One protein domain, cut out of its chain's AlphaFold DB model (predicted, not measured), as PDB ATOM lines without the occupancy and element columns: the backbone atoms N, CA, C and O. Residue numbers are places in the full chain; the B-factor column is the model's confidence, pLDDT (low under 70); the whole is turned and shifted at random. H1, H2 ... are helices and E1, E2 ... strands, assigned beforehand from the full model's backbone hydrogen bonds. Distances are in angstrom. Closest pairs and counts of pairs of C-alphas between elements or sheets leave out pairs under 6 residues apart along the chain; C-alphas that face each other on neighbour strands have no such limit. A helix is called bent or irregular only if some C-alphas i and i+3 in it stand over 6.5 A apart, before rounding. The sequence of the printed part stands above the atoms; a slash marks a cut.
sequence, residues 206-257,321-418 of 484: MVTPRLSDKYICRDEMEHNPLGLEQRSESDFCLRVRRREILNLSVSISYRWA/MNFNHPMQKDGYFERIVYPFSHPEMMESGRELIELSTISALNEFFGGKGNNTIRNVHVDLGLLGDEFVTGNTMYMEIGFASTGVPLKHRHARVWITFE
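Overview. This is residues 206 to 257 and 321 to 418 of the 484 residues of an uncharacterized protein of Trypanosoma theileri (UniProt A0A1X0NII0). Two twisted sheets lie partly face to face, a larger one of five strands and a smaller one of three, closest together where E1 comes up to E7 and E8. H3 caps the gap at one end, next to E5 and E6, with H1 near it, while H2 packs on E4. The printed part has 150 residues with three named helices and eight named strands, in the order E1 E2 E3 H1 E4 H2 E5 H3 E6 E7 E8; the class is mixed, helices and strands. The larger sheet has the order E2 E8 E7 E4 E5 and is mixed, and the smaller, E1 E3 E6, is antiparallel. The whole is compact, with a radius of gyration of the C-alphas of 16.0 A and spans of 47 by 34 by 26 A.

Along the chain. Find C-alpha 206 at (-28.103, 9.795, -34.526), where E1 begins; it runs to residue 211. E2 is residues 235 to 240, and E3, residues 245 to 256, is the longest strand at 34.3 A. After the cut come H1, residues 326 to 330, E4, residues 332 to 338, H2, residues 343 to 349, E5, residues 350 to 354, and H3, residues 358 to 365. H2 is irregular: C-alphas 344 and 347 are 7.5 A apart. E6, residues 371 to 379, measures 25.8 A, and E7, residues 392 to 400, 24.6 A. E8, residues 408 to 417, covers 27.1 A and ends at C-alpha 417, (-48.880, 28.328, -52.012).

Arrangement. Begin in the larger sheet with the hairpin E7 and E8, antiparallel, where N 411 and O 397 are 2.8 A apart. E2 is parallel to E8, with N 238 and O 414 at 2.8 A. E4 is antiparallel to E7, N 334 to O 398 2.8 A, and to E5, N 335 to O 351 2.9 A. In the smaller sheet, look at N 208 and O 253, 2.8 A, between E1 and E3, and N 248 and O 376, 2.8 A, between E3 and E6. Across the sheets, the closest C-alphas of E1 and E8 are those of Pro 209 and Ala 411, 5.5 A; E6 and E8 are apart. H3 stands up from the smaller sheet at 84 degrees; its closest C-alphas with E6 are Phe 364 and Thr 372, 6.2 A. H1, H2 and H3 only graze the larger sheet. Every O i to N i+4 pair is within hydrogen-bond range in H1 and H3, but 1 of 3 in H2, beside 3 of 4 O i to N i+3 pairs.

Size, cuts and confidence. The C-alphas farthest apart are those of Met 221 and Phe 323, 50.5 A. Residues 258 to 320 are not printed; C-alphas 257 and 321 are 12.7 A apart. The links E1 to E2 and E6 to E7 are long. Residues 213 to 235 have pLDDT under 70.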
ATOM      1  N   MET A 206     -28.277   8.550 -33.791       91.56
ATOM      2  CA  MET A 206     -28.103   9.795 -34.526       91.56
ATOM      3  C   MET A 206     -28.757   9.628 -35.895       91.56
ATOM      4  O   MET A 206     -28.128   9.108 -36.813       91.56
ATOM      5  N   VAL A 207     -30.028  10.021 -36.011       90.81
ATOM      6  CA  VAL A 207     -30.773  10.024 -37.279       90.81
ATOM      7  C   VAL A 207     -30.845  11.436 -37.843       90.81
ATOM      8  O   VAL A 207     -31.225  12.374 -37.138       90.81
ATOM      9  N   THR A 208     -30.540  11.563 -39.130       89.81
ATOM     10  CA  THR A 208     -30.587  12.821 -39.872       89.81
ATOM     11  C   THR A 208     -31.483  12.649 -41.099       89.81
ATOM     12  O   THR A 208     -31.002  12.202 -42.144       89.81
ATOM     13  N   PRO A 209     -32.786  12.973 -40.995       87.94
ATOM     14  CA  PRO A 209     -33.659  13.063 -42.158       87.94
ATOM     15  C   PRO A 209     -33.344  14.337 -42.956       87.94
ATOM     16  O   PRO A 209     -33.212  15.426 -42.395       87.94
ATOM     17  N   ARG A 210     -33.217  14.205 -44.276       85.38
ATOM     18  CA  ARG A 210     -33.013  15.305 -45.228       85.38
ATOM     19  C   ARG A 210     -33.855  15.058 -46.468       85.38
ATOM     20  O   ARG A 210     -33.937  13.920 -46.919       85.38
ATOM     21  N   LEU A 211     -34.433  16.099 -47.057       83.19
ATOM     22  CA  LEU A 211     -34.996  15.967 -48.397       83.19
ATOM     23  C   LEU A 211     -33.846  15.824 -49.404       83.19
ATOM     24  O   LEU A 211     -32.880  16.585 -49.365       83.19
ATOM     25  N   SER A 212     -33.923  14.808 -50.262       72.94
ATOM     26  CA  SER A 212     -32.922  14.515 -51.295       72.94
ATOM     27  C   SER A 212     -32.866  15.612 -52.361       72.94
ATOM     28  O   SER A 212     -31.813  15.844 -52.958       72.94
ATOM     29  N   ASP A 213     -33.986  16.304 -52.573       63.91
ATOM     30  CA  ASP A 213     -34.102  17.406 -53.518       63.91
ATOM     31  C   ASP A 213     -33.711  18.732 -52.847       63.91
ATOM     32  O   ASP A 213     -34.113  19.035 -51.723       63.91
ATOM     33  N   LYS A 214     -32.873  19.518 -53.538       53.84
ATOM     34  CA  LYS A 214     -32.127  20.686 -53.025       53.84
ATOM     35  C   LYS A 214     -32.988  21.933 -52.767       53.84
ATOM     36  O   LYS A 214     -32.586  23.041 -53.110       53.84
ATOM     37  N   TYR A 215     -34.142  21.789 -52.140       58.59
ATOM     38  CA  TYR A 215     -35.006  22.908 -51.769       58.59
ATOM     39  C   TYR A 215     -34.590  23.520 -50.429       58.59
ATOM     40  O   TYR A 215     -35.418  23.716 -49.547       58.59
ATOM     41  N   ILE A 216     -33.293  23.769 -50.228       58.22
ATOM     42  CA  ILE A 216     -32.825  24.469 -49.026       58.22
ATOM     43  C   ILE A 216     -33.382  25.886 -49.102       58.22
ATOM     44  O   ILE A 216     -33.215  26.534 -50.135       58.22
ATOM     45  N   CYS A 217     -34.017  26.365 -48.032       58.16
ATOM     46  CA  CYS A 217     -34.487  27.745 -47.949       58.16
ATOM     47  C   CYS A 217     -33.333  28.718 -48.242       58.16
ATOM     48  O   CYS A 217     -32.483  28.971 -47.388       58.16
ATOM     49  N   ARG A 218     -33.280  29.240 -49.468       48.72
ATOM     50  CA  ARG A 218     -32.380  30.311 -49.895       48.72
ATOM     51  C   ARG A 218     -33.218  31.341 -50.627       48.72
ATOM     52  O   ARG A 218     -33.909  31.003 -51.582       48.72
ATOM     53  N   ASP A 219     -33.150  32.581 -50.170       43.19
ATOM     54  CA  ASP A 219     -33.590  33.707 -50.977       43.19
ATOM     55  C   ASP A 219     -32.503  33.992 -52.026       43.19
ATOM     56  O   ASP A 219     -31.355  34.277 -51.675       43.19
ATOM     57  N   GLU A 220     -32.843  33.858 -53.311       41.69
ATOM     58  CA  GLU A 220     -31.922  34.126 -54.422       41.69
ATOM     59  C   GLU A 220     -31.582  35.621 -54.564       41.69
ATOM     60  O   GLU A 220     -30.566  35.950 -55.176       41.69
ATOM     61  N   MET A 221     -32.378  36.530 -53.985       40.78
ATOM     62  CA  MET A 221     -32.178  37.979 -54.120       40.78
ATOM     63  C   MET A 221     -31.370  38.598 -52.974       40.78
ATOM     64  O   MET A 221     -30.613  39.538 -53.210       40.78
ATOM     65  N   GLU A 222     -31.478  38.079 -51.747       42.78
ATOM     66  CA  GLU A 222     -30.923  38.760 -50.567       42.78
ATOM     67  C   GLU A 222     -29.917  37.949 -49.743       42.78
ATOM     68  O   GLU A 222     -29.345  38.501 -48.807       42.78
ATOM     69  N   HIS A 223     -29.673  36.660 -50.036       42.38
ATOM     70  CA  HIS A 223     -28.923  35.754 -49.134       42.38
ATOM     71  C   HIS A 223     -29.470  35.715 -47.688       42.38
ATOM     72  O   HIS A 223     -28.881  35.072 -46.818       42.38
ATOM     73  N   ASN A 224     -30.603  36.367 -47.428       36.41
ATOM     74  CA  ASN A 224     -31.256  36.415 -46.141       36.41
ATOM     75  C   ASN A 224     -32.271  35.278 -46.099       36.41
ATOM     76  O   ASN A 224     -33.050  35.096 -47.034       36.41
ATOM     77  N   PRO A 225     -32.268  34.465 -45.045       40.97
ATOM     78  CA  PRO A 225     -33.216  33.381 -44.953       40.97
ATOM     79  C   PRO A 225     -34.610  33.962 -44.706       40.97
ATOM     80  O   PRO A 225     -34.815  34.768 -43.797       40.97
ATOM     81  N   LEU A 226     -35.569  33.553 -45.540       39.66
ATOM     82  CA  LEU A 226     -36.987  33.849 -45.363       39.66
ATOM     83  C   LEU A 226     -37.414  33.432 -43.948       39.66
ATOM     84  O   LEU A 226     -37.538  32.251 -43.637       39.66
ATOM     85  N   GLY A 227     -37.616  34.420 -43.081       40.00
ATOM     86  CA  GLY A 227     -38.325  34.277 -41.812       40.00
ATOM     87  C   GLY A 227     -37.546  33.740 -40.611       40.00
ATOM     88  O   GLY A 227     -37.977  34.015 -39.497       40.00
ATOM     89  N   LEU A 228     -36.410  33.055 -40.763       36.25
ATOM     90  CA  LEU A 228     -35.558  32.630 -39.639       36.25
ATOM     91  C   LEU A 228     -34.105  32.502 -40.105       36.25
ATOM     92  O   LEU A 228     -33.863  31.795 -41.075       36.25
ATOM     93  N   GLU A 229     -33.144  33.129 -39.406       36.28
ATOM     94  CA  GLU A 229     -31.702  32.862 -39.592       36.28
ATOM     95  C   GLU A 229     -31.473  31.359 -39.774       36.28
ATOM     96  O   GLU A 229     -32.042  30.577 -39.015       36.28
ATOM     97  N   GLN A 230     -30.684  30.958 -40.775       39.06
ATOM     98  CA  GLN A 230     -30.401  29.561 -41.090       39.06
ATOM     99  C   GLN A 230     -29.872  28.857 -39.829       39.06
ATOM    100  O   GLN A 230     -28.691  28.944 -39.505       39.06
ATOM    101  N   ARG A 231     -30.759  28.209 -39.064       44.84
ATOM    102  CA  ARG A 231     -30.397  27.561 -37.796       44.84
ATOM    103  C   ARG A 231     -30.005  26.100 -38.011       44.84
ATOM    104  O   ARG A 231     -29.366  25.539 -37.127       44.84
ATOM    105  N   SER A 232     -30.370  25.482 -39.144       51.34
ATOM    106  CA  SER A 232     -30.094  24.065 -39.416       51.34
ATOM    107  C   SER A 232     -30.063  23.712 -40.913       51.34
ATOM    108  O   SER A 232     -30.822  24.253 -41.710       51.34
ATOM    109  N   GLU A 233     -29.245  22.723 -41.295       55.69
ATOM    110  CA  GLU A 233     -29.230  22.096 -42.635       55.69
ATOM    111  C   GLU A 233     -30.501  21.273 -42.950       55.69
ATOM    112  O   GLU A 233     -30.598  20.647 -44.005       55.69
ATOM    113  N   SER A 234     -31.455  21.233 -42.020       56.41
ATOM    114  CA  SER A 234     -32.703  20.466 -42.100       56.41
ATOM    115  C   SER A 234     -33.922  21.308 -42.497       56.41
ATOM    116  O   SER A 234     -35.029  20.778 -42.444       56.41
ATOM    117  N   ASP A 235     -33.737  22.578 -42.867       69.81
ATOM    118  CA  ASP A 235     -34.819  23.503 -43.219       69.81
ATOM    119  C   ASP A 235     -34.979  23.615 -44.749       69.81
ATOM    120  O   ASP A 235     -34.055  24.010 -45.470       69.81
ATOM    121  N   PHE A 236     -36.170  23.281 -45.245       74.19
ATOM    122  CA  PHE A 236     -36.503  23.219 -46.667       74.19
ATOM    123  C   PHE A 236     -37.685  24.127 -47.011       74.19
ATOM    124  O   PHE A 236     -38.601  24.267 -46.208       74.19
ATOM    125  N   CYS A 237     -37.679  24.722 -48.205       77.62
ATOM    126  CA  CYS A 237     -38.707  25.645 -48.685       77.62
ATOM    127  C   CYS A 237     -39.246  25.203 -50.047       77.62
ATOM    128  O   CYS A 237     -38.495  25.127 -51.016       77.62
ATOM    129  N   LEU A 238     -40.552  24.968 -50.139       80.12
ATOM    130  CA  LEU A 238     -41.242  24.527 -51.349       80.12
ATOM    131  C   LEU A 238     -42.253  25.583 -51.802       80.12
ATOM    132  O   LEU A 238     -42.954  26.171 -50.982       80.12
ATOM    133  N   ARG A 239     -42.351  25.790 -53.118       83.62
ATOM    134  CA  ARG A 239     -43.419  26.573 -53.751       83.62
ATOM    135  C   ARG A 239     -44.254  25.647 -54.613       83.62
ATOM    136  O   ARG A 239     -43.705  24.972 -55.477       83.62
ATOM    137  N   VAL A 240     -45.539  25.557 -54.296       87.06
ATOM    138  CA  VAL A 240     -46.446  24.525 -54.821       87.06
ATOM    139  C   VAL A 240     -47.862  25.077 -54.932       87.06
ATOM    140  O   VAL A 240     -48.163  26.159 -54.421       87.06
ATOM    141  N   ARG A 241     -48.764  24.335 -55.576       88.50
ATOM    142  CA  ARG A 241     -50.195  24.684 -55.611       88.50
ATOM    143  C   ARG A 241     -50.962  24.051 -54.452       88.50
ATOM    144  O   ARG A 241     -50.628  22.965 -53.987       88.50
ATOM    145  N   ARG A 242     -52.060  24.680 -54.025       87.94
ATOM    146  CA  ARG A 242     -52.878  24.248 -52.875       87.94
ATOM    147  C   ARG A 242     -53.438  22.827 -52.977       87.94
ATOM    148  O   ARG A 242     -53.700  22.201 -51.951       87.94
ATOM    149  N   ARG A 243     -53.639  22.331 -54.199       89.12
ATOM    150  CA  ARG A 243     -54.196  20.997 -54.501       89.12
ATOM    151  C   ARG A 243     -53.172  20.044 -55.122       89.12
ATOM    152  O   ARG A 243     -53.544  19.133 -55.855       89.12
ATOM    153  N   GLU A 244     -51.888  20.309 -54.914       88.25
ATOM    154  CA  GLU A 244     -50.810  19.469 -55.425       88.25
ATOM    155  C   GLU A 244     -50.560  18.254 -54.521       88.25
ATOM    156  O   GLU A 244     -50.772  18.309 -53.309       88.25
ATOM    157  N   ILE A 245     -50.093  17.157 -55.120       90.38
ATOM    158  CA  ILE A 245     -49.621  15.976 -54.394       90.38
ATOM    159  C   ILE A 245     -48.097  16.031 -54.381       90.38
ATOM    160  O   ILE A 245     -47.457  15.913 -55.426       90.38
ATOM    161  N   LEU A 246     -47.517  16.208 -53.198       88.31
ATOM    162  CA  LEU A 246     -46.073  16.239 -53.019       88.31
ATOM    163  C   LEU A 246     -45.519  14.824 -52.944       88.31
ATOM    164  O   LEU A 246     -45.972  14.022 -52.132       88.31
ATOM    165  N   ASN A 247     -44.476  14.566 -53.726       89.44
ATOM    166  CA  ASN A 247     -43.686  13.342 -53.657       89.44
ATOM    167  C   ASN A 247     -42.296  13.695 -53.135       89.44
ATOM    168  O   ASN A 247     -41.404  14.056 -53.899       89.44
ATOM    169  N   LEU A 248     -42.127  13.633 -51.817       88.38
ATOM    170  CA  LEU A 248     -40.909  14.060 -51.140       88.38
ATOM    171  C   LEU A 248     -39.974  12.872 -50.936       88.38
ATOM    172  O   LEU A 248     -40.275  11.951 -50.176       88.38
ATOM    173  N   SER A 249     -38.816  12.907 -51.589       90.56
ATOM    174  CA  SER A 249     -37.753  11.927 -51.358       90.56
ATOM    175  C   SER A 249     -36.976  12.308 -50.099       90.56
ATOM    176  O   SER A 249     -36.272  13.314 -50.087       90.56
ATOM    177  N   VAL A 250     -37.080  11.513 -49.038       89.81
ATOM    178  CA  VAL A 250     -36.384  11.710 -47.761       89.81
ATOM    179  C   VAL A 250     -35.187  10.764 -47.690       89.81
ATOM    180  O   VAL A 250     -35.352   9.549 -47.602       89.81
ATOM    181  N   SER A 251     -33.974  11.311 -47.704       91.06
ATOM    182  CA  SER A 251     -32.749  10.595 -47.353       91.06
ATOM    183  C   SER A 251     -32.591  10.566 -45.837       91.06
ATOM    184  O   SER A 251     -32.627  11.597 -45.169       91.06
ATOM    185  N   ILE A 252     -32.382   9.378 -45.291       91.69
ATOM    186  CA  ILE A 252     -32.299   9.114 -43.861       91.69
ATOM    187  C   ILE A 252     -30.932   8.507 -43.603       91.69
ATOM    188  O   ILE A 252     -30.720   7.321 -43.851       91.69
ATOM    189  N   SER A 253     -30.009   9.326 -43.110       91.19
ATOM    190  CA  SER A 253     -28.694   8.860 -42.674       91.19
ATOM    191  C   SER A 253     -28.726   8.575 -41.181       91.19
ATOM    192  O   SER A 253     -29.296   9.356 -40.415       91.19
ATOM    193  N   TYR A 254     -28.126   7.467 -40.756       91.88
ATOM    194  CA  TYR A 254     -28.171   7.043 -39.361       91.88
ATOM    195  C   TYR A 254     -26.843   6.459 -38.884       91.88
ATOM    196  O   TYR A 254     -26.094   5.846 -39.637       91.88
ATOM    197  N   ARG A 255     -26.527   6.656 -37.605       92.12
ATOM    198  CA  ARG A 255     -25.388   6.011 -36.934       92.12
ATOM    199  C   ARG A 255     -25.597   5.986 -35.428       92.12
ATOM    200  O   ARG A 255     -26.385   6.761 -34.891       92.12
ATOM    201  N   TRP A 256     -24.849   5.141 -34.735       92.50
ATOM    202  CA  TRP A 256     -24.796   5.192 -33.278       92.50
ATOM    203  C   TRP A 256     -24.043   6.436 -32.802       92.50
ATOM    204  O   TRP A 256     -23.046   6.836 -33.412       92.50
ATOM    205  N   ALA A 257     -24.528   7.052 -31.725       89.44
ATOM    206  CA  ALA A 257     -23.812   8.123 -31.048       89.44
ATOM    207  C   ALA A 257     -22.474   7.606 -30.505       89.44
ATOM    208  O   ALA A 257     -22.380   6.488 -29.982       89.44
ATOM    209  N   MET A 321     -29.030  -3.097 -34.824       91.31
ATOM    210  CA  MET A 321     -29.843  -2.684 -33.677       91.31
ATOM    211  C   MET A 321     -30.297  -3.922 -32.912       91.31
ATOM    212  O   MET A 321     -30.934  -4.799 -33.493       91.31
ATOM    213  N   ASN A 322     -29.971  -4.002 -31.623       91.38
ATOM    214  CA  ASN A 322     -30.425  -5.087 -30.754       91.38
ATOM    215  C   ASN A 322     -31.939  -5.016 -30.487       91.38
ATOM    216  O   ASN A 322     -32.538  -3.937 -30.516       91.38
ATOM    217  N   PHE A 323     -32.552  -6.159 -30.174       89.56
ATOM    218  CA  PHE A 323     -33.932  -6.173 -29.680       89.56
ATOM    219  C   PHE A 323     -34.084  -5.349 -28.395       89.56
ATOM    220  O   PHE A 323     -33.161  -5.263 -27.584       89.56
ATOM    221  N   ASN A 324     -35.275  -4.784 -28.194       86.81
ATOM    222  CA  ASN A 324     -35.635  -3.925 -27.057       86.81
ATOM    223  C   ASN A 324     -34.893  -2.582 -27.001       86.81
ATOM    224  O   ASN A 324     -34.992  -1.871 -25.996       86.81
ATOM    225  N   HIS A 325     -34.177  -2.200 -28.062       92.69
ATOM    226  CA  HIS A 325     -33.673  -0.839 -28.191       92.69
ATOM    227  C   HIS A 325     -34.842   0.168 -28.087       92.69
ATOM    228  O   HIS A 325     -35.914  -0.113 -28.629       92.69
ATOM    229  N   PRO A 326     -34.681   1.344 -27.446       93.25
ATOM    230  CA  PRO A 326     -35.775   2.307 -27.291       93.25
ATOM    231  C   PRO A 326     -36.493   2.671 -28.602       93.25
ATOM    232  O   PRO A 326     -37.716   2.703 -28.618       93.25
ATOM    233  N   MET A 327     -35.765   2.781 -29.723       92.56
ATOM    234  CA  MET A 327     -36.372   2.973 -31.058       92.56
ATOM    235  C   MET A 327     -37.393   1.898 -31.445       92.56
ATOM    236  O   MET A 327     -38.363   2.213 -32.120       92.56
ATOM    237  N   GLN A 328     -37.192   0.644 -31.035       91.56
ATOM    238  CA  GLN A 328     -38.175  -0.419 -31.249       91.56
ATOM    239  C   GLN A 328     -39.345  -0.302 -30.263       91.56
ATOM    240  O   GLN A 328     -40.467  -0.671 -30.577       91.56
ATOM    241  N   LYS A 329     -39.094   0.166 -29.038       88.62
ATOM    242  CA  LYS A 329     -40.105   0.179 -27.978       88.62
ATOM    243  C   LYS A 329     -41.111   1.318 -28.132       88.62
ATOM    244  O   LYS A 329     -42.296   1.104 -27.900       88.62
ATOM    245  N   ASP A 330     -40.631   2.520 -28.441       93.69
ATOM    246  CA  ASP A 330     -41.437   3.746 -28.457       93.69
ATOM    247  C   ASP A 330     -41.198   4.631 -29.687       93.69
ATOM    248  O   ASP A 330     -41.658   5.772 -29.719       93.69
ATOM    249  N   GLY A 331     -40.461   4.128 -30.682       94.69
ATOM    250  CA  GLY A 331     -40.113   4.897 -31.864       94.69
ATOM    251  C   GLY A 331     -41.207   4.928 -32.922       94.69
ATOM    252  O   GLY A 331     -41.870   3.929 -33.203       94.69
ATOM    253  N   TYR A 332     -41.336   6.084 -33.559       95.31
ATOM    254  CA  TYR A 332     -42.196   6.301 -34.714       95.31
ATOM    255  C   TYR A 332     -41.478   7.163 -35.751       95.31
ATOM    256  O   TYR A 332     -40.689   8.054 -35.419       95.31
ATOM    257  N   PHE A 333     -41.752   6.870 -37.019       95.19
ATOM    258  CA  PHE A 333     -41.531   7.809 -38.106       95.19
ATOM    259  C   PHE A 333     -42.817   8.607 -38.292       95.19
ATOM    260  O   PHE A 333     -43.883   8.016 -38.458       95.19
ATOM    261  N   GLU A 334     -42.734   9.929 -38.242       93.88
ATOM    262  CA  GLU A 334     -43.902  10.797 -38.306       93.88
ATOM    263  C   GLU A 334     -43.767  11.918 -39.326       93.88
ATOM    264  O   GLU A 334     -42.675  12.414 -39.623       93.88
ATOM    265  N   ARG A 335     -44.930  12.322 -39.831       93.19
ATOM    266  CA  ARG A 335     -45.162  13.543 -40.586       93.19
ATOM    267  C   ARG A 335     -46.193  14.361 -39.821       93.19
ATOM    268  O   ARG A 335     -47.277  13.857 -39.552       93.19
ATOM    269  N   ILE A 336     -45.880  15.609 -39.500       91.06
ATOM    270  CA  ILE A 336     -46.791  16.516 -38.792       91.06
ATOM    271  C   ILE A 336     -46.945  17.789 -39.610       91.06
ATOM    272  O   ILE A 336     -45.953  18.451 -39.900       91.06
ATOM    273  N   VAL A 337     -48.178  18.155 -39.951       88.75
ATOM    274  CA  VAL A 337     -48.515  19.489 -40.462       88.75
ATOM    275  C   VAL A 337     -49.043  20.324 -39.309       88.75
ATOM    276  O   VAL A 337     -49.968  19.901 -38.619       88.75
ATOM    277  N   TYR A 338     -48.462  21.501 -39.093       85.56
ATOM    278  CA  TYR A 338     -48.785  22.332 -37.936       85.56
ATOM    279  C   TYR A 338     -49.919  23.321 -38.246       85.56
ATOM    280  O   TYR A 338     -49.742  24.216 -39.078       85.56
ATOM    281  N   PRO A 339     -51.064  23.226 -37.548       80.94
ATOM    282  CA  PRO A 339     -52.143  24.201 -37.642       80.94
ATOM    283  C   PRO A 339     -51.883  25.366 -36.678       80.94
ATOM    284  O   PRO A 339     -52.374  25.376 -35.552       80.94
ATOM    285  N   PHE A 340     -51.106  26.370 -37.098       75.12
ATOM    286  CA  PHE A 340     -50.735  27.497 -36.218       75.12
ATOM    287  C   PHE A 340     -51.936  28.241 -35.617       75.12
ATOM    288  O   PHE A 340     -51.841  28.752 -34.504       75.12
ATOM    289  N   SER A 341     -53.054  28.296 -36.345       73.00
ATOM    290  CA  SER A 341     -54.278  28.962 -35.883       73.00
ATOM    291  C   SER A 341     -55.177  28.063 -35.024       73.00
ATOM    292  O   SER A 341     -56.035  28.588 -34.322       73.00
ATOM    293  N   HIS A 342     -54.975  26.740 -35.056       74.19
ATOM    294  CA  HIS A 342     -55.823  25.751 -34.381       74.19
ATOM    295  C   HIS A 342     -54.984  24.606 -33.779       74.19
ATOM    296  O   HIS A 342     -55.042  23.477 -34.276       74.19
ATOM    297  N   PRO A 343     -54.168  24.862 -32.735       78.25
ATOM    298  CA  PRO A 343     -53.259  23.865 -32.157       78.25
ATOM    299  C   PRO A 343     -53.949  22.570 -31.706       78.25
ATOM    300  O   PRO A 343     -53.335  21.504 -31.705       78.25
ATOM    301  N   GLU A 344     -55.233  22.635 -31.358       80.69
ATOM    302  CA  GLU A 344     -56.073  21.485 -31.031       80.69
ATOM    303  C   GLU A 344     -56.195  20.462 -32.175       80.69
ATOM    304  O   GLU A 344     -56.480  19.293 -31.921       80.69
ATOM    305  N   MET A 345     -55.936  20.867 -33.423       80.12
ATOM    306  CA  MET A 345     -55.982  20.006 -34.609       80.12
ATOM    307  C   MET A 345     -54.650  19.311 -34.915       80.12
ATOM    308  O   MET A 345     -54.558  18.587 -35.908       80.12
ATOM    309  N   MET A 346     -53.616  19.488 -34.087       81.19
ATOM    310  CA  MET A 346     -52.277  18.942 -34.341       81.19
ATOM    311  C   MET A 346     -52.285  17.425 -34.592       81.19
ATOM    312  O   MET A 346     -51.634  16.964 -35.525       81.19
ATOM    313  N   GLU A 347     -53.072  16.654 -33.833       84.62
ATOM    314  CA  GLU A 347     -53.178  15.197 -34.032       84.62
ATOM    315  C   GLU A 347     -53.829  14.827 -35.372       84.62
ATOM    316  O   GLU A 347     -53.481  13.814 -35.966       84.62
ATOM    317  N   SER A 348     -54.739  15.654 -35.898       83.94
ATOM    318  CA  SER A 348     -55.343  15.411 -37.218       83.94
ATOM    319  C   SER A 348     -54.402  15.738 -38.382       83.94
ATOM    320  O   SER A 348     -54.564  15.199 -39.472       83.94
ATOM    321  N   GLY A 349     -53.392  16.582 -38.145       82.06
ATOM    322  CA  GLY A 349     -52.315  16.868 -39.095       82.06
ATOM    323  C   GLY A 349     -51.160  15.869 -39.041       82.06
ATOM    324  O   GLY A 349     -50.171  16.056 -39.755       82.06
ATOM    325  N   ARG A 350     -51.255  14.848 -38.181       89.25
ATOM    326  CA  ARG A 350     -50.187  13.896 -37.896       89.25
ATOM    327  C   ARG A 350     -50.449  12.542 -38.542       89.25
ATOM    328  O   ARG A 350     -51.491  11.925 -38.357       89.25
ATOM    329  N   GLU A 351     -49.438  12.046 -39.235       91.25
ATOM    330  CA  GLU A 351     -49.356  10.670 -39.707       91.25
ATOM    331  C   GLU A 351     -48.158   9.993 -39.058       91.25
ATOM    332  O   GLU A 351     -47.060  10.552 -39.030       91.25
ATOM    333  N   LEU A 352     -48.366   8.781 -38.547       92.75
ATOM    334  CA  LEU A 352     -47.352   8.026 -37.820       92.75
ATOM    335  C   LEU A 352     -47.217   6.606 -38.371       92.75
ATOM    336  O   LEU A 352     -48.203   5.938 -38.680       92.75
ATOM    337  N   ILE A 353     -45.974   6.146 -38.463       93.88
ATOM    338  CA  ILE A 353     -45.599   4.765 -38.747       93.88
ATOM    339  C   ILE A 353     -44.810   4.265 -37.540       93.88
ATOM    340  O   ILE A 353     -43.705   4.739 -37.262       93.88
ATOM    341  N   GLU A 354     -45.376   3.307 -36.812       94.94
ATOM    342  CA  GLU A 354     -44.715   2.708 -35.652       94.94
ATOM    343  C   GLU A 354     -43.503   1.864 -36.063       94.94
ATOM    344  O   GLU A 354     -43.565   1.044 -36.982       94.94
ATOM    345  N   LEU A 355     -42.405   2.011 -35.321       93.81
ATOM    346  CA  LEU A 355     -41.162   1.261 -35.523       93.81
ATOM    347  C   LEU A 355     -41.066   0.042 -34.590       93.81
ATOM    348  O   LEU A 355     -39.981  -0.470 -34.324       93.81
ATOM    349  N   SER A 356     -42.208  -0.440 -34.097       90.44
ATOM    350  CA  SER A 356     -42.299  -1.570 -33.165       90.44
ATOM    351  C   SER A 356     -41.961  -2.918 -33.807       90.44
ATOM    352  O   SER A 356     -41.490  -3.846 -33.140       90.44
ATOM    353  N   THR A 357     -42.149  -3.029 -35.123       90.38
ATOM    354  CA  THR A 357     -41.930  -4.267 -35.874       90.38
ATOM    355  C   THR A 357     -40.553  -4.322 -36.533       90.38
ATOM    356  O   THR A 357     -40.008  -3.320 -36.997       90.38
ATOM    357  N   ILE A 358     -40.014  -5.540 -36.655       90.38
ATOM    358  CA  ILE A 358     -38.764  -5.821 -37.381       90.38
ATOM    359  C   ILE A 358     -38.848  -5.338 -38.839       90.38
ATOM    360  O   ILE A 358     -37.870  -4.824 -39.376       90.38
ATOM    361  N   SER A 359     -40.011  -5.489 -39.481       89.94
ATOM    362  CA  SER A 359     -40.217  -5.054 -40.868       89.94
ATOM    363  C   SER A 359     -40.081  -3.538 -41.003       89.94
ATOM    364  O   SER A 359     -39.327  -3.080 -41.855       89.94
ATOM    365  N   ALA A 360     -40.749  -2.769 -40.136       91.12
ATOM    366  CA  ALA A 360     -40.665  -1.311 -40.149       91.12
ATOM    367  C   ALA A 360     -39.238  -0.829 -39.845       91.12
ATOM    368  O   ALA A 360     -38.693   0.014 -40.552       91.12
ATOM    369  N   LEU A 361     -38.575  -1.415 -38.843       92.19
ATOM    370  CA  LEU A 361     -37.192  -1.059 -38.520       92.19
ATOM    371  C   LEU A 361     -36.228  -1.328 -39.678       92.19
ATOM    372  O   LEU A 361     -35.397  -0.474 -39.976       92.19
ATOM    373  N   ASN A 362     -36.335  -2.476 -40.349       89.19
ATOM    374  CA  ASN A 362     -35.494  -2.777 -41.510       89.19
ATOM    375  C   ASN A 362     -35.815  -1.884 -42.712       89.19
ATOM    376  O   ASN A 362     -34.912  -1.525 -43.463       89.19
ATOM    377  N   GLU A 363     -37.070  -1.475 -42.880       90.12
ATOM    378  CA  GLU A 363     -37.470  -0.554 -43.943       90.12
ATOM    379  C   GLU A 363     -36.819   0.830 -43.800       90.12
ATOM    380  O   GLU A 363     -36.493   1.448 -44.812       90.12
ATOM    381  N   PHE A 364     -36.587   1.306 -42.571       92.00
ATOM    382  CA  PHE A 364     -35.944   2.601 -42.315       92.00
ATOM    383  C   PHE A 364     -34.432   2.504 -42.067       92.00
ATOM    384  O   PHE A 364     -33.683   3.359 -42.542       92.00
ATOM    385  N   PHE A 365     -33.963   1.473 -41.362       91.81
ATOM    386  CA  PHE A 365     -32.576   1.351 -40.890       91.81
ATOM    387  C   PHE A 365     -31.795   0.176 -41.503       91.81
ATOM    388  O   PHE A 365     -30.639  -0.049 -41.142       91.81
ATOM    389  N   GLY A 366     -32.385  -0.559 -42.448       87.38
ATOM    390  CA  GLY A 366     -31.732  -1.651 -43.186       87.38
ATOM    391  C   GLY A 366     -31.029  -1.224 -44.483       87.38
ATOM    392  O   GLY A 366     -30.564  -2.077 -45.239       87.38
ATOM    393  N   GLY A 367     -30.963   0.077 -44.776       85.31
ATOM    394  CA  GLY A 367     -30.328   0.634 -45.970       85.31
ATOM    395  C   GLY A 367     -28.809   0.423 -46.053       85.31
ATOM    396  O   GLY A 367     -28.109   0.176 -45.068       85.31
ATOM    397  N   LYS A 368     -28.267   0.536 -47.273       83.19
ATOM    398  CA  LYS A 368     -26.835   0.347 -47.553       83.19
ATOM    399  C   LYS A 368     -26.032   1.582 -47.141       83.19
ATOM    400  O   LYS A 368     -26.385   2.701 -47.494       83.19
ATOM    401  N   GLY A 369     -24.896   1.372 -46.470       80.69
ATOM    402  CA  GLY A 369     -24.013   2.472 -46.055       80.69
ATOM    403  C   GLY A 369     -24.641   3.372 -44.989       80.69
ATOM    404  O   GLY A 369     -24.344   4.559 -44.945       80.69
ATOM    405  N   ASN A 370     -25.525   2.801 -44.167       87.06
ATOM    406  CA  ASN A 370     -26.280   3.486 -43.121       87.06
ATOM    407  C   ASN A 370     -27.099   4.679 -43.644       87.06
ATOM    408  O   ASN A 370     -27.214   5.721 -42.992       87.06
ATOM    409  N   ASN A 371     -27.636   4.524 -44.854       89.12
ATOM    410  CA  ASN A 371     -28.509   5.494 -45.482       89.12
ATOM    411  C   ASN A 371     -29.673   4.788 -46.186       89.12
ATOM    412  O   ASN A 371     -29.472   3.819 -46.921       89.12
ATOM    413  N   THR A 372     -30.876   5.320 -46.002       91.56
ATOM    414  CA  THR A 372     -32.110   4.825 -46.625       91.56
ATOM    415  C   THR A 372     -32.825   5.985 -47.301       91.56
ATOM    416  O   THR A 372     -32.858   7.082 -46.755       91.56
ATOM    417  N   ILE A 373     -33.417   5.761 -48.475       91.50
ATOM    418  CA  ILE A 373     -34.268   6.755 -49.142       91.50
ATOM    419  C   ILE A 373     -35.723   6.297 -49.038       91.50
ATOM    420  O   ILE A 373     -36.036   5.145 -49.340       91.50
ATOM    421  N   ARG A 374     -36.607   7.196 -48.601       91.44
ATOM    422  CA  ARG A 374     -38.045   6.958 -48.430       91.44
ATOM    423  C   ARG A 374     -38.846   8.027 -49.150       91.44
ATOM    424  O   ARG A 374     -38.579   9.207 -48.975       91.44
ATOM    425  N   ASN A 375     -39.857   7.614 -49.906       90.94
ATOM    426  CA  ASN A 375     -40.756   8.549 -50.574       90.94
ATOM    427  C   ASN A 375     -41.979   8.794 -49.694       90.94
ATOM    428  O   ASN A 375     -42.735   7.867 -49.406       90.94
ATOM    429  N   VAL A 376     -42.167  10.043 -49.282       89.94
ATOM    430  CA  VAL A 376     -43.322  10.500 -48.510       89.94
ATOM    431  C   VAL A 376     -44.274  11.211 -49.459       89.94
ATOM    432  O   VAL A 376     -43.888  12.171 -50.125       89.94
ATOM    433  N   HIS A 377     -45.507  10.718 -49.529       90.56
ATOM    434  CA  HIS A 377     -46.553  11.279 -50.376       90.56
ATOM    435  C   HIS A 377     -47.453  12.154 -49.512       90.56
ATOM    436  O   HIS A 377     -47.930  11.697 -48.476       90.56
ATOM    437  N   VAL A 378     -47.675  13.399 -49.923       87.81
ATOM    438  CA  VAL A 378     -48.514  14.347 -49.185       87.81
ATOM    439  C   VAL A 378     -49.516  14.969 -50.141       87.81
ATOM    440  O   VAL A 378     -49.150  15.796 -50.971       87.81
ATOM    441  N   ASP A 379     -50.783  14.581 -50.025       89.38
ATOM    442  CA  ASP A 379     -51.864  15.228 -50.764       89.38
ATOM    443  C   ASP A 379     -52.289  16.503 -50.029       89.38
ATOM    444  O   ASP A 379     -52.993  16.457 -49.016       89.38
ATOM    445  N   LEU A 380     -51.841  17.655 -50.532       87.50
ATOM    446  CA  LEU A 380     -52.174  18.940 -49.926       87.50
ATOM    447  C   LEU A 380     -53.668  19.237 -50.053       87.50
ATOM    448  O   LEU A 380     -54.220  19.900 -49.181       87.50
ATOM    449  N   GLY A 381     -54.345  18.720 -51.083       84.00
ATOM    450  CA  GLY A 381     -55.768  18.949 -51.324       84.00
ATOM    451  C   GLY A 381     -56.685  18.344 -50.259       84.00
ATOM    452  O   GLY A 381     -57.807  18.822 -50.098       84.00
ATOM    453  N   LEU A 382     -56.210  17.335 -49.522       85.88
ATOM    454  CA  LEU A 382     -56.944  16.713 -48.417       85.88
ATOM    455  C   LEU A 382     -56.790  17.459 -47.086       85.88
ATOM    456  O   LEU A 382     -57.600  17.259 -46.182       85.88
ATOM    457  N   LEU A 383     -55.772  18.312 -46.951       84.62
ATOM    458  CA  LEU A 383     -55.578  19.126 -45.753       84.62
ATOM    459  C   LEU A 383     -56.582  20.280 -45.750       84.62
ATOM    460  O   LEU A 383     -56.788  20.921 -46.782       84.62
ATOM    461  N   GLY A 384     -57.196  20.551 -44.598       84.19
ATOM    462  CA  GLY A 384     -58.102  21.685 -44.410       84.19
ATOM    463  C   GLY A 384     -57.381  23.036 -44.472       84.19
ATOM    464  O   GLY A 384     -56.154  23.115 -44.359       84.19
ATOM    465  N   ASP A 385     -58.137  24.117 -44.664       85.56
ATOM    466  CA  ASP A 385     -57.583  25.478 -44.700       85.56
ATOM    467  C   ASP A 385     -57.044  25.927 -43.332       85.56
ATOM    468  O   ASP A 385     -56.219  26.830 -43.252       85.56
ATOM    469  N   GLU A 386     -57.428  25.240 -42.257       85.00
ATOM    470  CA  GLU A 386     -56.965  25.454 -40.885       85.00
ATOM    471  C   GLU A 386     -55.458  25.200 -40.712       85.00
ATOM    472  O   GLU A 386     -54.836  25.741 -39.792       85.00
ATOM    473  N   PHE A 387     -54.864  24.411 -41.613       83.88
ATOM    474  CA  PHE A 387     -53.426  24.131 -41.672       83.88
ATOM    475  C   PHE A 387     -52.644  25.157 -42.506       83.88
ATOM    476  O   PHE A 387     -51.423  25.054 -42.630       83.88
ATOM    477  N   VAL A 388     -53.331  26.147 -43.087       84.06
ATOM    478  CA  VAL A 388     -52.740  27.192 -43.924       84.06
ATOM    479  C   VAL A 388     -52.857  28.536 -43.218       84.06
ATOM    480  O   VAL A 388     -53.945  29.014 -42.915       84.06
ATOM    481  N   THR A 389     -51.725  29.195 -42.978       81.81
ATOM    482  CA  THR A 389     -51.687  30.543 -42.402       81.81
ATOM    483  C   THR A 389     -51.102  31.507 -43.414       81.81
ATOM    484  O   THR A 389     -49.925  31.420 -43.763       81.81
ATOM    485  N   GLY A 390     -51.939  32.423 -43.909       71.88
ATOM    486  CA  GLY A 390     -51.500  33.513 -44.774       71.88
ATOM    487  C   GLY A 390     -50.700  33.038 -45.987       71.88
ATOM    488  O   GLY A 390     -49.619  33.553 -46.196       71.88
ATOM    489  N   ASN A 391     -51.218  32.052 -46.730       81.81
ATOM    490  CA  ASN A 391     -50.596  31.361 -47.875       81.81
ATOM    491  C   ASN A 391     -49.419  30.412 -47.582       81.81
ATOM    492  O   ASN A 391     -48.847  29.851 -48.518       81.81
ATOM    493  N   THR A 392     -49.093  30.182 -46.311       83.88
ATOM    494  CA  THR A 392     -48.004  29.284 -45.915       83.88
ATOM    495  C   THR A 392     -48.487  28.101 -45.088       83.88
ATOM    496  O   THR A 392     -49.516  28.166 -44.416       83.88
ATOM    497  N   MET A 393     -47.727  27.013 -45.136       83.94
ATOM    498  CA  MET A 393     -47.900  25.814 -44.324       83.94
ATOM    499  C   MET A 393     -46.533  25.368 -43.800       83.94
ATOM    500  O   MET A 393     -45.519  25.503 -44.487       83.94
ATOM    501  N   TYR A 394     -46.511  24.829 -42.583       87.50
ATOM    502  CA  TYR A 394     -45.317  24.253 -41.973       87.50
ATOM    503  C   TYR A 394     -45.533  22.770 -41.700       87.50
ATOM    504  O   TYR A 394     -46.568  22.365 -41.165       87.50
ATOM    505  N   MET A 395     -44.541  21.968 -42.064       88.75
ATOM    506  CA  MET A 395     -44.563  20.527 -41.902       88.75
ATOM    507  C   MET A 395     -43.223  20.026 -41.367       88.75
ATOM    508  O   MET A 395     -42.162  20.505 -41.754       88.75
ATOM    509  N   GLU A 396     -43.263  19.010 -40.517       91.06
ATOM    510  CA  GLU A 396     -42.091  18.268 -40.070       91.06
ATOM    511  C   GLU A 396     -42.189  16.809 -40.512       91.06
ATOM    512  O   GLU A 396     -43.270  16.226 -40.493       91.06
ATOM    513  N   ILE A 397     -41.062  16.227 -40.927       92.19
ATOM    514  CA  ILE A 397     -40.951  14.815 -41.317       92.19
ATOM    515  C   ILE A 397     -39.717  14.213 -40.651       92.19
ATOM    516  O   ILE A 397     -38.600  14.689 -40.863       92.19
ATOM    517  N   GLY A 398     -39.872  13.130 -39.896       93.50
ATOM    518  CA  GLY A 398     -38.723  12.397 -39.374       93.50
ATOM    519  C   GLY A 398     -39.075  11.434 -38.255       93.50
ATOM    520  O   GLY A 398     -40.017  10.667 -38.383       93.50
ATOM    521  N   PHE A 399     -38.267  11.422 -37.198       94.50
ATOM    522  CA  PHE A 399     -38.307  10.398 -36.162       94.50
ATOM    523  C   PHE A 399     -38.476  10.983 -34.775       94.50
ATOM    524  O   PHE A 399     -37.822  11.969 -34.423       94.50
ATOM    525  N   ALA A 400     -39.216  10.259 -33.945       92.06
ATOM    526  CA  ALA A 400     -39.277  10.529 -32.526       92.06
ATOM    527  C   ALA A 400     -39.314   9.245 -31.692       92.06
ATOM    528  O   ALA A 400     -39.871   8.229 -32.099       92.06
ATOM    529  N   SER A 401     -38.593   9.273 -30.567       93.69
ATOM    530  CA  SER A 401     -38.340   8.137 -29.665       93.69
ATOM    531  C   SER A 401     -37.472   8.587 -28.493       93.69
ATOM    532  O   SER A 401     -36.648   9.488 -28.638       93.69
ATOM    533  N   THR A 402     -37.515   7.900 -27.353       89.75
ATOM    534  CA  THR A 402     -36.487   8.100 -26.312       89.75
ATOM    535  C   THR A 402     -35.087   7.636 -26.737       89.75
ATOM    536  O   THR A 402     -34.099   8.023 -26.114       89.75
ATOM    537  N   GLY A 403     -34.988   6.854 -27.816       89.44
ATOM    538  CA  GLY A 403     -33.744   6.393 -28.428       89.44
ATOM    539  C   GLY A 403     -33.067   7.389 -29.366       89.44
ATOM    540  O   GLY A 403     -31.976   7.084 -29.838       89.44
ATOM    541  N   VAL A 404     -33.660   8.556 -29.643       90.00
ATOM    542  CA  VAL A 404     -32.996   9.642 -30.384       90.00
ATOM    543  C   VAL A 404     -32.655  10.807 -29.453       90.00
ATOM    544  O   VAL A 404     -33.353  11.044 -28.460       90.00
ATOM    545  N   PRO A 405     -31.600  11.582 -29.749       82.88
ATOM    546  CA  PRO A 405     -31.264  12.723 -28.915       82.88
ATOM    547  C   PRO A 405     -32.397  13.751 -28.881       82.88
ATOM    548  O   PRO A 405     -32.947  14.096 -29.924       82.88
ATOM    549  N   LEU A 406     -32.714  14.258 -27.684       81.75
ATOM    550  CA  LEU A 406     -33.803  15.220 -27.439       81.75
ATOM    551  C   LEU A 406     -35.192  14.745 -27.905       81.75
ATOM    552  O   LEU A 406     -36.097  15.555 -28.075       81.75
ATOM    553  N   LYS A 407     -35.369  13.432 -28.075       85.62
ATOM    554  CA  LYS A 407     -36.614  12.751 -28.450       85.62
ATOM    555  C   LYS A 407     -37.168  12.995 -29.854       85.62
ATOM    556  O   LYS A 407     -37.983  12.186 -30.272       85.62
ATOM    557  N   HIS A 408     -36.714  14.016 -30.583       85.69
ATOM    558  CA  HIS A 408     -37.227  14.356 -31.915       85.69
ATOM    559  C   HIS A 408     -36.097  14.728 -32.884       85.69
ATOM    560  O   HIS A 408     -35.189  15.495 -32.547       85.69
ATOM    561  N   ARG A 409     -36.166  14.209 -34.113       87.75
ATOM    562  CA  ARG A 409     -35.258  14.516 -35.226       87.75
ATOM    563  C   ARG A 409     -36.055  14.626 -36.520       87.75
ATOM    564  O   ARG A 409     -36.403  13.609 -37.115       87.75
ATOM    565  N   HIS A 410     -36.304  15.858 -36.963       87.56
ATOM    566  CA  HIS A 410     -37.142  16.160 -38.125       87.56
ATOM    567  C   HIS A 410     -36.409  16.990 -39.181       87.56
ATOM    568  O   HIS A 410     -35.599  17.860 -38.858       87.56
ATOM    569  N   ALA A 411     -36.745  16.732 -40.443       86.06
ATOM    570  CA  ALA A 411     -36.623  17.686 -41.528       86.06
ATOM    571  C   ALA A 411     -37.826  18.629 -41.458       86.06
ATOM    572  O   ALA A 411     -38.960  18.182 -41.280       86.06
ATOM    573  N   ARG A 412     -37.571  19.925 -41.579       85.62
ATOM    574  CA  ARG A 412     -38.568  20.985 -41.469       85.62
ATOM    575  C   ARG A 412     -38.844  21.533 -42.853       85.62
ATOM    576  O   ARG A 412     -37.917  21.882 -43.575       85.62
ATOM    577  N   VAL A 413     -40.109  21.582 -43.232       84.75
ATOM    578  CA  VAL A 413     -40.548  21.918 -44.580       84.75
ATOM    579  C   VAL A 413     -41.526  23.079 -44.495       84.75
ATOM    580  O   VAL A 413     -42.629  22.956 -43.967       84.75
ATOM    581  N   TRP A 414     -41.104  24.210 -45.037       84.44
ATOM    582  CA  TRP A 414     -41.912  25.396 -45.256       84.44
ATOM    583  C   TRP A 414     -42.505  25.327 -46.653       84.44
ATOM    584  O   TRP A 414     -41.791  25.128 -47.633       84.44
ATOM    585  N   ILE A 415     -43.817  25.480 -46.755       84.38
ATOM    586  CA  ILE A 415     -44.547  25.387 -48.014       84.38
ATOM    587  C   ILE A 415     -45.249  26.720 -48.245       84.38
ATOM    588  O   ILE A 415     -45.998  27.187 -47.390       84.38
ATOM    589  N   THR A 416     -45.021  27.329 -49.403       85.88
ATOM    590  CA  THR A 416     -45.734  28.521 -49.866       85.88
ATOM    591  C   THR A 416     -46.634  28.154 -51.037       85.88
ATOM    592  O   THR A 416     -46.184  27.535 -52.003       85.88
ATOM    593  N   PHE A 417     -47.899  28.561 -50.959       86.00
ATOM    594  CA  PHE A 417     -48.880  28.328 -52.012       86.00
ATOM    595  C   PHE A 417     -48.848  29.444 -53.057       86.00
ATOM    596  O   PHE A 417     -49.006  30.617 -52.723       86.00
ATOM    597  N   GLU A 418     -48.659  29.081 -54.327       85.88
ATOM    598  CA  GLU A 418     -48.585  30.039 -55.443       85.88
ATOM    599  C   GLU A 418     -49.959  30.552 -55.893       85.88
ATOM    600  O   GLU A 418     -50.082  31.649 -56.433       85.88
TER     601      GLU A 418